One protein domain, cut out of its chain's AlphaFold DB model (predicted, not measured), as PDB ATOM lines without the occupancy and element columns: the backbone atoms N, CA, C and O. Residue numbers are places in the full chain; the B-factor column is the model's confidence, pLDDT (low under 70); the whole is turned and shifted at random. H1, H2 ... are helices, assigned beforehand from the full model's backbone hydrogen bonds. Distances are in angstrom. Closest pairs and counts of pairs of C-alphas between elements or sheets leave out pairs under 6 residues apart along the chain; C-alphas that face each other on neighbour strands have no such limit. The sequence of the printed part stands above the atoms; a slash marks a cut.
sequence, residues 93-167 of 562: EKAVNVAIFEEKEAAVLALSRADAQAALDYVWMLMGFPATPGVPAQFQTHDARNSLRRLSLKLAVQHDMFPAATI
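This is residues 93 to 167 of the 562 residues of the protein "Protein kinase domain-containing protein" of Steccherinum ochraceum (UniProt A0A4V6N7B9). Two long helices, H3 and H5, lie side by side and run opposite ways, and the shorter helix H1 crosses the pair steeply on one side. The four-residue helix H2 packs beside H1 on that same side, nearer the end where H3 begins and H5 ends, while the equally short H4 lies by the other end of the pair. The printed part has 75 residues with five named helices, H1 to H5 in order along the chain, and no named strand; the class is all helix. The whole is compact, with a radius of gyration of the C-alphas of 11.5 A, and it spans 29 by 29 by 17 A.

H1 holds residues 93 to 101 and begins at C-alpha 93 at (19.211, 79.889, 7.706); it is 12.1 A long from first to last C-alpha. H2, residues 106 to 109, measures 5.1 A. H3, residues 113 to 127, measures 20.5 A and begins at C-alpha 113 at (10.340, 84.157, 20.735). H4, residues 137 to 140, measures 5.3 A. H5, residues 142 to 159, is the longest helix at 25.8 A and ends at C-alpha 159 at (4.964, 81.252, 19.500).

H1 touches H2, the closest C-alphas being those of Ala 95 and Val 108, 6.3 A apart. H1 touches residues 119 to 123 of H3 alone, at a steep tilt of 62 degrees, the same way; the closest C-alphas are those of Val 96 and Ala 119, at 7.1 A. It touches residues 144 to 148 of H5 alone, at a steep tilt of 61 degrees, opposite ways, with the C-alphas of Ile 100 and Ser 147 closest at 6.1 A. H2 only just touches H3 and H5, with 3 pairs of C-alphas within 8 A in each case; the closest are Val 108 to Ala 116 at 7.2 A and Leu 109 to Leu 155 at 6.2 A. H3 and H5 touch at a shallow tilt of 25 degrees, opposite ways, with 14 pairs of C-alphas within 8 A and those of Leu 120 and Ser 152 closest at 5.8 A. The helix packing is mostly crossed, but only just, with 1 of 3 tilted touching pairs at a shallow tilt. H4 is close to H5 but not clearly touching it, the C-alphas of Phe 139 and Arg 145 being closest at 6.2 A; H2 and H4 are apart. In H1, H3 and H5 every O i to N i+4 pair is within hydrogen-bond range, while H2 and H4 are too short for such a pair.

The two C-alphas farthest apart are those of Ala 110 and Ala 131, at 31.1 A. The printed part has no cut, and no link is long: H3 to H4 is short, with 9 residues, and the others are tight. The mean pLDDT of the printed part is 81.6, and residues 128 to 135 are under 70.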
ATOM      1  N   GLU A  93      19.208  80.492   9.035       85.69
ATOM      2  CA  GLU A  93      19.211  79.889   7.706       85.69
ATOM      3  C   GLU A  93      19.631  78.423   7.790       85.69
ATOM      4  O   GLU A  93      18.935  77.538   7.279       85.69
ATOM      5  N   LYS A  94      20.724  78.134   8.499       86.44
ATOM      6  CA  LYS A  94      21.161  76.754   8.719       86.44
ATOM      7  C   LYS A  94      20.111  75.940   9.473       86.44
ATOM      8  O   LYS A  94      19.841  74.799   9.100       86.44
ATOM      9  N   ALA A  95      19.505  76.511  10.512       86.94
ATOM     10  CA  ALA A  95      18.494  75.828  11.311       86.94
ATOM     11  C   ALA A  95      17.246  75.472  10.482       86.94
ATOM     12  O   ALA A  95      16.745  74.351  10.575       86.94
ATOM     13  N   VAL A  96      16.784  76.386   9.623       86.75
ATOM     14  CA  VAL A  96      15.645  76.161   8.719       86.75
ATOM     15  C   VAL A  96      15.990  75.127   7.647       86.75
ATOM     16  O   VAL A  96      15.190  74.226   7.407       86.75
ATOM     17  N   ASN A  97      17.186  75.176   7.051       86.81
ATOM     18  CA  ASN A  97      17.634  74.155   6.097       86.81
ATOM     19  C   ASN A  97      17.628  72.748   6.720       86.81
ATOM     20  O   ASN A  97      17.080  71.818   6.130       86.81
ATOM     21  N   VAL A  98      18.172  72.600   7.931       86.31
ATOM     22  CA  VAL A  98      18.165  71.327   8.674       86.31
ATOM     23  C   VAL A  98      16.736  70.881   8.999       86.31
ATOM     24  O   VAL A  98      16.407  69.704   8.860       86.31
ATOM     25  N   ALA A  99      15.856  71.804   9.388       87.19
ATOM     26  CA  ALA A  99      14.459  71.475   9.657       87.19
ATOM     27  C   ALA A  99      13.720  70.960   8.412       87.19
ATOM     28  O   ALA A  99      12.945  70.014   8.525       87.19
ATOM     29  N   ILE A 100      13.968  71.553   7.242       87.88
ATOM     30  CA  ILE A 100      13.264  71.216   5.998       87.88
ATOM     31  C   ILE A 100      13.836  69.969   5.316       87.88
ATOM     32  O   ILE A 100      13.060  69.128   4.874       87.88
ATOM     33  N   PHE A 101      15.162  69.839   5.223       87.12
ATOM     34  CA  PHE A 101      15.806  68.779   4.433       87.12
ATOM     35  C   PHE A 101      16.314  67.598   5.263       87.12
ATOM     36  O   PHE A 101      16.524  66.523   4.711       87.12
ATOM     37  N   GLU A 102      16.498  67.767   6.575       86.44
ATOM     38  CA  GLU A 102      16.835  66.664   7.485       86.44
ATOM     39  C   GLU A 102      15.671  66.281   8.414       86.44
ATOM     40  O   GLU A 102      15.857  65.461   9.309       86.44
ATOM     41  N   GLU A 103      14.492  66.894   8.240       79.19
ATOM     42  CA  GLU A 103      13.274  66.667   9.041       79.19
ATOM     43  C   GLU A 103      13.462  66.878  10.560       79.19
ATOM     44  O   GLU A 103      12.737  66.335  11.398       79.19
ATOM     45  N   LYS A 104      14.434  67.711  10.953       85.00
ATOM     46  CA  LYS A 104      14.778  67.994  12.359       85.00
ATOM     47  C   LYS A 104      14.178  69.314  12.846       85.00
ATOM     48  O   LYS A 104      14.882  70.224  13.279       85.00
ATOM     49  N   GLU A 105      12.853  69.418  12.815       87.31
ATOM     50  CA  GLU A 105      12.137  70.657  13.165       87.31
ATOM     51  C   GLU A 105      12.232  71.044  14.655       87.31
ATOM     52  O   GLU A 105      12.090  72.217  14.998       87.31
ATOM     53  N   ALA A 106      12.493  70.085  15.554       85.50
ATOM     54  CA  ALA A 106      12.456  70.299  17.006       85.50
ATOM     55  C   ALA A 106      13.374  71.437  17.487       85.50
ATOM     56  O   ALA A 106      13.007  72.181  18.395       85.50
ATOM     57  N   ALA A 107      14.540  71.604  16.856       84.06
ATOM     58  CA  ALA A 107      15.478  72.673  17.191       84.06
ATOM     59  C   ALA A 107      14.929  74.065  16.833       84.06
ATOM     60  O   ALA A 107      15.086  75.000  17.612       84.06
ATOM     61  N   VAL A 108      14.247  74.187  15.688       85.38
ATOM     62  CA  VAL A 108      13.635  75.444  15.225       85.38
ATOM     63  C   VAL A 108      12.389  75.778  16.047       85.38
ATOM     64  O   VAL A 108      12.149  76.932  16.389       85.38
ATOM     65  N   LEU A 109      11.614  74.768  16.439       88.56
ATOM     66  CA  LEU A 109      10.438  74.959  17.288       88.56
ATOM     67  C   LEU A 109      10.807  75.375  18.721       88.56
ATOM     68  O   LEU A 109      10.049  76.107  19.353       88.56
ATOM     69  N   ALA A 110      11.969  74.961  19.231       88.25
ATOM     70  CA  ALA A 110      12.452  75.298  20.574       88.25
ATOM     71  C   ALA A 110      13.135  76.679  20.686       88.25
ATOM     72  O   ALA A 110      13.617  77.030  21.764       88.25
ATOM     73  N   LEU A 111      13.194  77.452  19.596       88.94
ATOM     74  CA  LEU A 111      13.803  78.783  19.572       88.94
ATOM     75  C   LEU A 111      13.133  79.755  20.555       88.94
ATOM     76  O   LEU A 111      11.961  79.615  20.906       88.94
ATOM     77  N   SER A 112      13.880  80.776  20.985       89.94
ATOM     78  CA  SER A 112      13.305  81.893  21.743       89.94
ATOM     79  C   SER A 112      12.267  82.632  20.890       89.94
ATOM     80  O   SER A 112      12.312  82.563  19.667       89.94
ATOM     81  N   ARG A 113      11.350  83.397  21.500       87.31
ATOM     82  CA  ARG A 113      10.340  84.157  20.735       87.31
ATOM     83  C   ARG A 113      10.976  85.099  19.696       87.31
ATOM     84  O   ARG A 113      10.432  85.257  18.611       87.31
ATOM     85  N   ALA A 114      12.112  85.722  20.017       87.25
ATOM     86  CA  ALA A 114      12.805  86.625  19.097       87.25
ATOM     87  C   ALA A 114      13.427  85.867  17.913       87.25
ATOM     88  O   ALA A 114      13.231  86.253  16.762       87.25
ATOM     89  N   ASP A 115      14.099  84.747  18.184       89.81
ATOM     90  CA  ASP A 115      14.712  83.918  17.140       89.81
ATOM     91  C   ASP A 115      13.653  83.200  16.293       89.81
ATOM     92  O   ASP A 115      13.808  83.058  15.083       89.81
ATOM     93  N   ALA A 116      12.538  82.795  16.908       89.88
ATOM     94  CA  ALA A 116      11.389  82.209  16.232       89.88
ATOM     95  C   ALA A 116      10.718  83.204  15.279       89.88
ATOM     96  O   ALA A 116      10.307  82.799  14.195       89.88
ATOM     97  N   GLN A 117      10.648  84.496  15.635       90.25
ATOM     98  CA  GLN A 117      10.162  85.541  14.729       90.25
ATOM     99  C   GLN A 117      11.068  85.656  13.501       90.25
ATOM    100  O   GLN A 117      10.581  85.627  12.375       90.25
ATOM    101  N   ALA A 118      12.384  85.724  13.705       89.06
ATOM    102  CA  ALA A 118      13.332  85.826  12.604       89.06
ATOM    103  C   ALA A 118      13.351  84.550  11.730       89.06
ATOM    104  O   ALA A 118      13.429  84.645  10.504       89.06
ATOM    105  N   ALA A 119      13.181  83.364  12.326       89.38
ATOM    106  CA  ALA A 119      12.978  82.113  11.594       89.38
ATOM    107  C   ALA A 119      11.666  82.102  10.805       89.38
ATOM    108  O   ALA A 119      11.656  81.705   9.641       89.38
ATOM    109  N   LEU A 120      10.568  82.568  11.404       89.50
ATOM    110  CA  LEU A 120       9.273  82.670  10.745       89.50
ATOM    111  C   LEU A 120       9.332  83.635   9.557       89.50
ATOM    112  O   LEU A 120       8.841  83.288   8.487       89.50
ATOM    113  N   ASP A 121       9.973  84.793   9.709       87.69
ATOM    114  CA  ASP A 121      10.145  85.780   8.638       87.69
ATOM    115  C   ASP A 121      11.035  85.248   7.507       87.69
ATOM    116  O   ASP A 121      10.742  85.475   6.331       87.69
ATOM    117  N   TYR A 122      12.079  84.480   7.834       87.06
ATOM    118  CA  TYR A 122      12.918  83.816   6.838       87.06
ATOM    119  C   TYR A 122      12.156  82.723   6.074       87.06
ATOM    120  O   TYR A 122      12.151  82.720   4.844       87.06
ATOM    121  N   VAL A 123      11.432  81.840   6.772       87.50
ATOM    122  CA  VAL A 123      10.555  80.839   6.131       87.50
ATOM    123  C   VAL A 123       9.505  81.531   5.259       87.50
ATOM    124  O   VAL A 123       9.230  81.083   4.148       87.50
ATOM    125  N   TRP A 124       8.947  82.648   5.725       84.81
ATOM    126  CA  TRP A 124       7.979  83.444   4.976       84.81
ATOM    127  C   TRP A 124       8.568  84.043   3.696       84.81
ATOM    128  O   TRP A 124       7.933  83.995   2.646       84.81
ATOM    129  N   MET A 125       9.805  84.542   3.752       83.69
ATOM    130  CA  MET A 125      10.550  85.002   2.579       83.69
ATOM    131  C   MET A 125      10.755  83.870   1.561       83.69
ATOM    132  O   MET A 125      10.520  84.078   0.371       83.69
ATOM    133  N   LEU A 126      11.131  82.671   2.022       81.56
ATOM    134  CA  LEU A 126      11.319  81.491   1.166       81.56
ATOM    135  C   LEU A 126      10.012  81.012   0.515       81.56
ATOM    136  O   LEU A 126      10.029  80.506  -0.607       81.56
ATOM    137  N   MET A 127       8.876  81.167   1.204       75.88
ATOM    138  CA  MET A 127       7.546  80.863   0.657       75.88
ATOM    139  C   MET A 127       7.037  81.912  -0.338       75.88
ATOM    140  O   MET A 127       6.097  81.616  -1.090       75.88
ATOM    141  N   GLY A 128       7.665  83.096  -0.359       65.56
ATOM    142  CA  GLY A 128       7.415  84.169  -1.315       65.56
ATOM    143  C   GLY A 128       7.370  83.675  -2.765       65.56
ATOM    144  O   GLY A 128       7.831  82.579  -3.095       65.56
ATOM    145  N   PHE A 129       6.725  84.463  -3.628       52.66
ATOM    146  CA  PHE A 129       6.420  84.086  -5.011       52.66
ATOM    147  C   PHE A 129       7.630  83.475  -5.746       52.66
ATOM    148  O   PHE A 129       8.742  83.972  -5.575       52.66
ATOM    149  N   PRO A 130       7.431  82.458  -6.612       46.44
ATOM    150  CA  PRO A 130       8.495  81.687  -7.277       46.44
ATOM    151  C   PRO A 130       9.370  82.470  -8.287       46.44
ATOM    152  O   PRO A 130      10.022  81.873  -9.134       46.44
ATOM    153  N   ALA A 131       9.422  83.799  -8.192       41.66
ATOM    154  CA  ALA A 131      10.222  84.680  -9.034       41.66
ATOM    155  C   ALA A 131      11.023  85.734  -8.244       41.66
ATOM    156  O   ALA A 131      11.570  86.649  -8.857       41.66
ATOM    157  N   THR A 132      11.114  85.660  -6.909       48.19
ATOM    158  CA  THR A 132      12.025  86.543  -6.162       48.19
ATOM    159  C   THR A 132      13.482  86.158  -6.457       48.19
ATOM    160  O   THR A 132      13.892  85.032  -6.157       48.19
ATOM    161  N   PRO A 133      14.298  87.064  -7.034       50.16
ATOM    162  CA  PRO A 133      15.721  86.812  -7.229       50.16
ATOM    163  C   PRO A 133      16.366  86.499  -5.875       50.16
ATOM    164  O   PRO A 133      16.302  87.319  -4.961       50.16
ATOM    165  N   GLY A 134      16.953  85.309  -5.736       63.53
ATOM    166  CA  GLY A 134      17.674  84.900  -4.526       63.53
ATOM    167  C   GLY A 134      17.081  83.730  -3.737       63.53
ATOM    168  O   GLY A 134      17.756  83.256  -2.830       63.53
ATOM    169  N   VAL A 135      15.889  83.207  -4.072       69.75
ATOM    170  CA  VAL A 135      15.381  81.976  -3.426       69.75
ATOM    171  C   VAL A 135      16.086  80.741  -4.010       69.75
ATOM    172  O   VAL A 135      15.968  80.499  -5.216       69.75
ATOM    173  N   PRO A 136      16.781  79.922  -3.195       76.56
ATOM    174  CA  PRO A 136      17.463  78.725  -3.683       76.56
ATOM    175  C   PRO A 136      16.499  77.727  -4.344       76.56
ATOM    176  O   PRO A 136      15.439  77.424  -3.796       76.56
ATOM    177  N   ALA A 137      16.887  77.159  -5.494       80.00
ATOM    178  CA  ALA A 137      16.042  76.262  -6.298       80.00
ATOM    179  C   ALA A 137      15.495  75.049  -5.512       80.00
ATOM    180  O   ALA A 137      14.375  74.604  -5.750       80.00
ATOM    181  N   GLN A 138      16.245  74.559  -4.520       81.81
ATOM    182  CA  GLN A 138      15.831  73.466  -3.630       81.81
ATOM    183  C   GLN A 138      14.518  73.745  -2.872       81.81
ATOM    184  O   GLN A 138      13.753  72.816  -2.610       81.81
ATOM    185  N   PHE A 139      14.212  75.014  -2.571       80.25
ATOM    186  CA  PHE A 139      12.979  75.420  -1.886       80.25
ATOM    187  C   PHE A 139      11.784  75.613  -2.827       80.25
ATOM    188  O   PHE A 139      10.666  75.827  -2.363       80.25
ATOM    189  N   GLN A 140      11.992  75.532  -4.143       76.94
ATOM    190  CA  GLN A 140      10.928  75.711  -5.134       76.94
ATOM    191  C   GLN A 140      10.162  74.411  -5.422       76.94
ATOM    192  O   GLN A 140       9.102  74.448  -6.043       76.94
ATOM    193  N   THR A 141      10.661  73.265  -4.948       80.00
ATOM    194  CA  THR A 141       9.973  71.975  -5.085       80.00
ATOM    195  C   THR A 141       8.660  71.959  -4.298       80.00
ATOM    196  O   THR A 141       8.534  72.604  -3.255       80.00
ATOM    197  N   HIS A 142       7.670  71.201  -4.781       72.75
ATOM    198  CA  HIS A 142       6.370  71.080  -4.116       72.75
ATOM    199  C   HIS A 142       6.512  70.598  -2.661       72.75
ATOM    200  O   HIS A 142       5.920  71.182  -1.751       72.75
ATOM    201  N   ASP A 143       7.369  69.602  -2.427       76.94
ATOM    202  CA  ASP A 143       7.605  69.033  -1.099       76.94
ATOM    203  C   ASP A 143       8.270  70.031  -0.148       76.94
ATOM    204  O   ASP A 143       7.810  70.201   0.984       76.94
ATOM    205  N   ALA A 144       9.291  70.763  -0.611       82.75
ATOM    206  CA  ALA A 144       9.927  71.795   0.202       82.75
ATOM    207  C   ALA A 144       8.947  72.929   0.536       82.75
ATOM    208  O   ALA A 144       8.879  73.352   1.691       82.75
ATOM    209  N   ARG A 145       8.125  73.376  -0.425       78.88
ATOM    210  CA  ARG A 145       7.082  74.390  -0.179       78.88
ATOM    211  C   ARG A 145       6.047  73.907   0.838       78.88
ATOM    212  O   ARG A 145       5.660  74.676   1.718       78.88
ATOM    213  N   ASN A 146       5.635  72.643   0.777       78.25
ATOM    214  CA  ASN A 146       4.726  72.057   1.765       78.25
ATOM    215  C   ASN A 146       5.367  71.964   3.156       78.25
ATOM    216  O   ASN A 146       4.716  72.271   4.157       78.25
ATOM    217  N   SER A 147       6.644  71.595   3.247       83.00
ATOM    218  CA  SER A 147       7.383  71.595   4.513       83.00
ATOM    219  C   SER A 147       7.552  73.006   5.088       83.00
ATOM    220  O   SER A 147       7.302  73.197   6.275       83.00
ATOM    221  N   LEU A 148       7.844  74.018   4.263       86.31
ATOM    222  CA  LEU A 148       7.894  75.426   4.687       86.31
ATOM    223  C   LEU A 148       6.529  75.924   5.193       86.31
ATOM    224  O   LEU A 148       6.448  76.560   6.248       86.31
ATOM    225  N   ARG A 149       5.433  75.582   4.498       81.69
ATOM    226  CA  ARG A 149       4.054  75.878   4.939       81.69
ATOM    227  C   ARG A 149       3.758  75.234   6.301       81.69
ATOM    228  O   ARG A 149       3.225  75.888   7.191       81.69
ATOM    229  N   ARG A 150       4.152  73.973   6.511       83.50
ATOM    230  CA  ARG A 150       3.963  73.279   7.801       83.50
ATOM    231  C   ARG A 150       4.795  73.901   8.922       83.50
ATOM    232  O   ARG A 150       4.260  74.138  10.003       83.50
ATOM    233  N   LEU A 151       6.072  74.181   8.669       87.56
ATOM    234  CA  LEU A 151       6.978  74.765   9.657       87.56
ATOM    235  C   LEU A 151       6.537  76.178  10.064       87.56
ATOM    236  O   LEU A 151       6.484  76.475  11.256       87.56
ATOM    237  N   SER A 152       6.158  77.022   9.099       87.75
ATOM    238  CA  SER A 152       5.663  78.377   9.379       87.75
ATOM    239  C   SER A 152       4.394  78.360  10.231       87.75
ATOM    240  O   SER A 152       4.313  79.099  11.211       87.75
ATOM    241  N   LEU A 153       3.442  77.469   9.932       84.31
ATOM    242  CA  LEU A 153       2.238  77.291  10.745       84.31
ATOM    243  C   LEU A 153       2.559  76.823  12.168       84.31
ATOM    244  O   LEU A 153       1.986  77.352  13.120       84.31
ATOM    245  N   LYS A 154       3.472  75.857  12.338       86.94
ATOM    246  CA  LYS A 154       3.885  75.384  13.672       86.94
ATOM    247  C   LYS A 154       4.535  76.505  14.483       86.94
ATOM    248  O   LYS A 154       4.167  76.687  15.640       86.94
ATOM    249  N   LEU A 155       5.433  77.281  13.873       88.56
ATOM    250  CA  LEU A 155       6.073  78.434  14.512       88.56
ATOM    251  C   LEU A 155       5.051  79.501  14.921       88.56
ATOM    252  O   LEU A 155       5.044  79.918  16.078       88.56
ATOM    253  N   ALA A 156       4.155  79.887  14.009       87.62
ATOM    254  CA  ALA A 156       3.115  80.879  14.271       87.62
ATOM    255  C   ALA A 156       2.176  80.450  15.410       87.62
ATOM    256  O   ALA A 156       1.891  81.236  16.313       87.62
ATOM    257  N   VAL A 157       1.739  79.186  15.406       84.94
ATOM    258  CA  VAL A 157       0.854  78.612  16.431       84.94
ATOM    259  C   VAL A 157       1.548  78.480  17.785       84.94
ATOM    260  O   VAL A 157       0.946  78.805  18.807       84.94
ATOM    261  N   GLN A 158       2.789  77.991  17.813       86.12
ATOM    262  CA  GLN A 158       3.514  77.723  19.054       86.12
ATOM    263  C   GLN A 158       3.967  79.009  19.750       86.12
ATOM    264  O   GLN A 158       3.875  79.111  20.972       86.12
ATOM    265  N   HIS A 159       4.455  79.979  18.977       86.38
ATOM    266  CA  HIS A 159       4.964  81.252  19.500       86.38
ATOM    267  C   HIS A 159       3.934  82.377  19.463       86.38
ATOM    268  O   HIS A 159       4.219  83.489  19.919       86.38
ATOM    269  N   ASP A 160       2.728  82.073  18.979       83.31
ATOM    270  CA  ASP A 160       1.569  82.952  19.026       83.31
ATOM    271  C   ASP A 160       1.859  84.305  18.345       83.31
ATOM    272  O   ASP A 160       1.754  85.390  18.935       83.31
ATOM    273  N   MET A 161       2.315  84.213  17.092       85.12
ATOM    274  CA  MET A 161       2.869  85.321  16.312       85.12
ATOM    275  C   MET A 161       2.545  85.221  14.823       85.12
ATOM    276  O   MET A 161       2.249  84.155  14.292       85.12
ATOM    277  N   PHE A 162       2.633  86.368  14.159       82.94
ATOM    278  CA  PHE A 162       2.529  86.495  12.715       82.94
ATOM    279  C   PHE A 162       3.913  86.714  12.103       82.94
ATOM    280  O   PHE A 162       4.757  87.343  12.747       82.94
ATOM    281  N   PRO A 163       4.140  86.300  10.845       84.69
ATOM    282  CA  PRO A 163       5.245  86.850  10.071       84.69
ATOM    283  C   PRO A 163       5.115  88.374  10.047       84.69
ATOM    284  O   PRO A 163       4.027  88.897   9.772       84.69
ATOM    285  N   ALA A 164       6.197  89.096  10.316       84.44
ATOM    286  CA  ALA A 164       6.192  90.550  10.435       84.44
ATOM    287  C   ALA A 164       5.653  91.219   9.161       84.44
ATOM    288  O   ALA A 164       4.911  92.194   9.240       84.44
ATOM    289  N   ALA A 165       5.929  90.625   7.995       81.75
ATOM    290  CA  ALA A 165       5.436  91.072   6.691       81.75
ATOM    291  C   ALA A 165       3.900  91.036   6.542       81.75
ATOM    292  O   ALA A 165       3.359  91.645   5.620       81.75
ATOM    293  N   THR A 166       3.186  90.317   7.411       83.44
ATOM    294  CA  THR A 166       1.714  90.280   7.411       83.44
ATOM    295  C   THR A 166       1.093  91.329   8.329       83.44
ATOM    296  O   THR A 166      -0.102  91.590   8.210       83.44
ATOM    297  N   ILE A 167       1.874  91.950   9.218       86.62
ATOM    298  CA  ILE A 167       1.392  92.974  10.146       86.62
ATOM    299  C   ILE A 167       1.417  94.330   9.443       86.62
ATOM    300  O   ILE A 167       2.475  94.865   9.114       86.62
TER     301      ILE A 167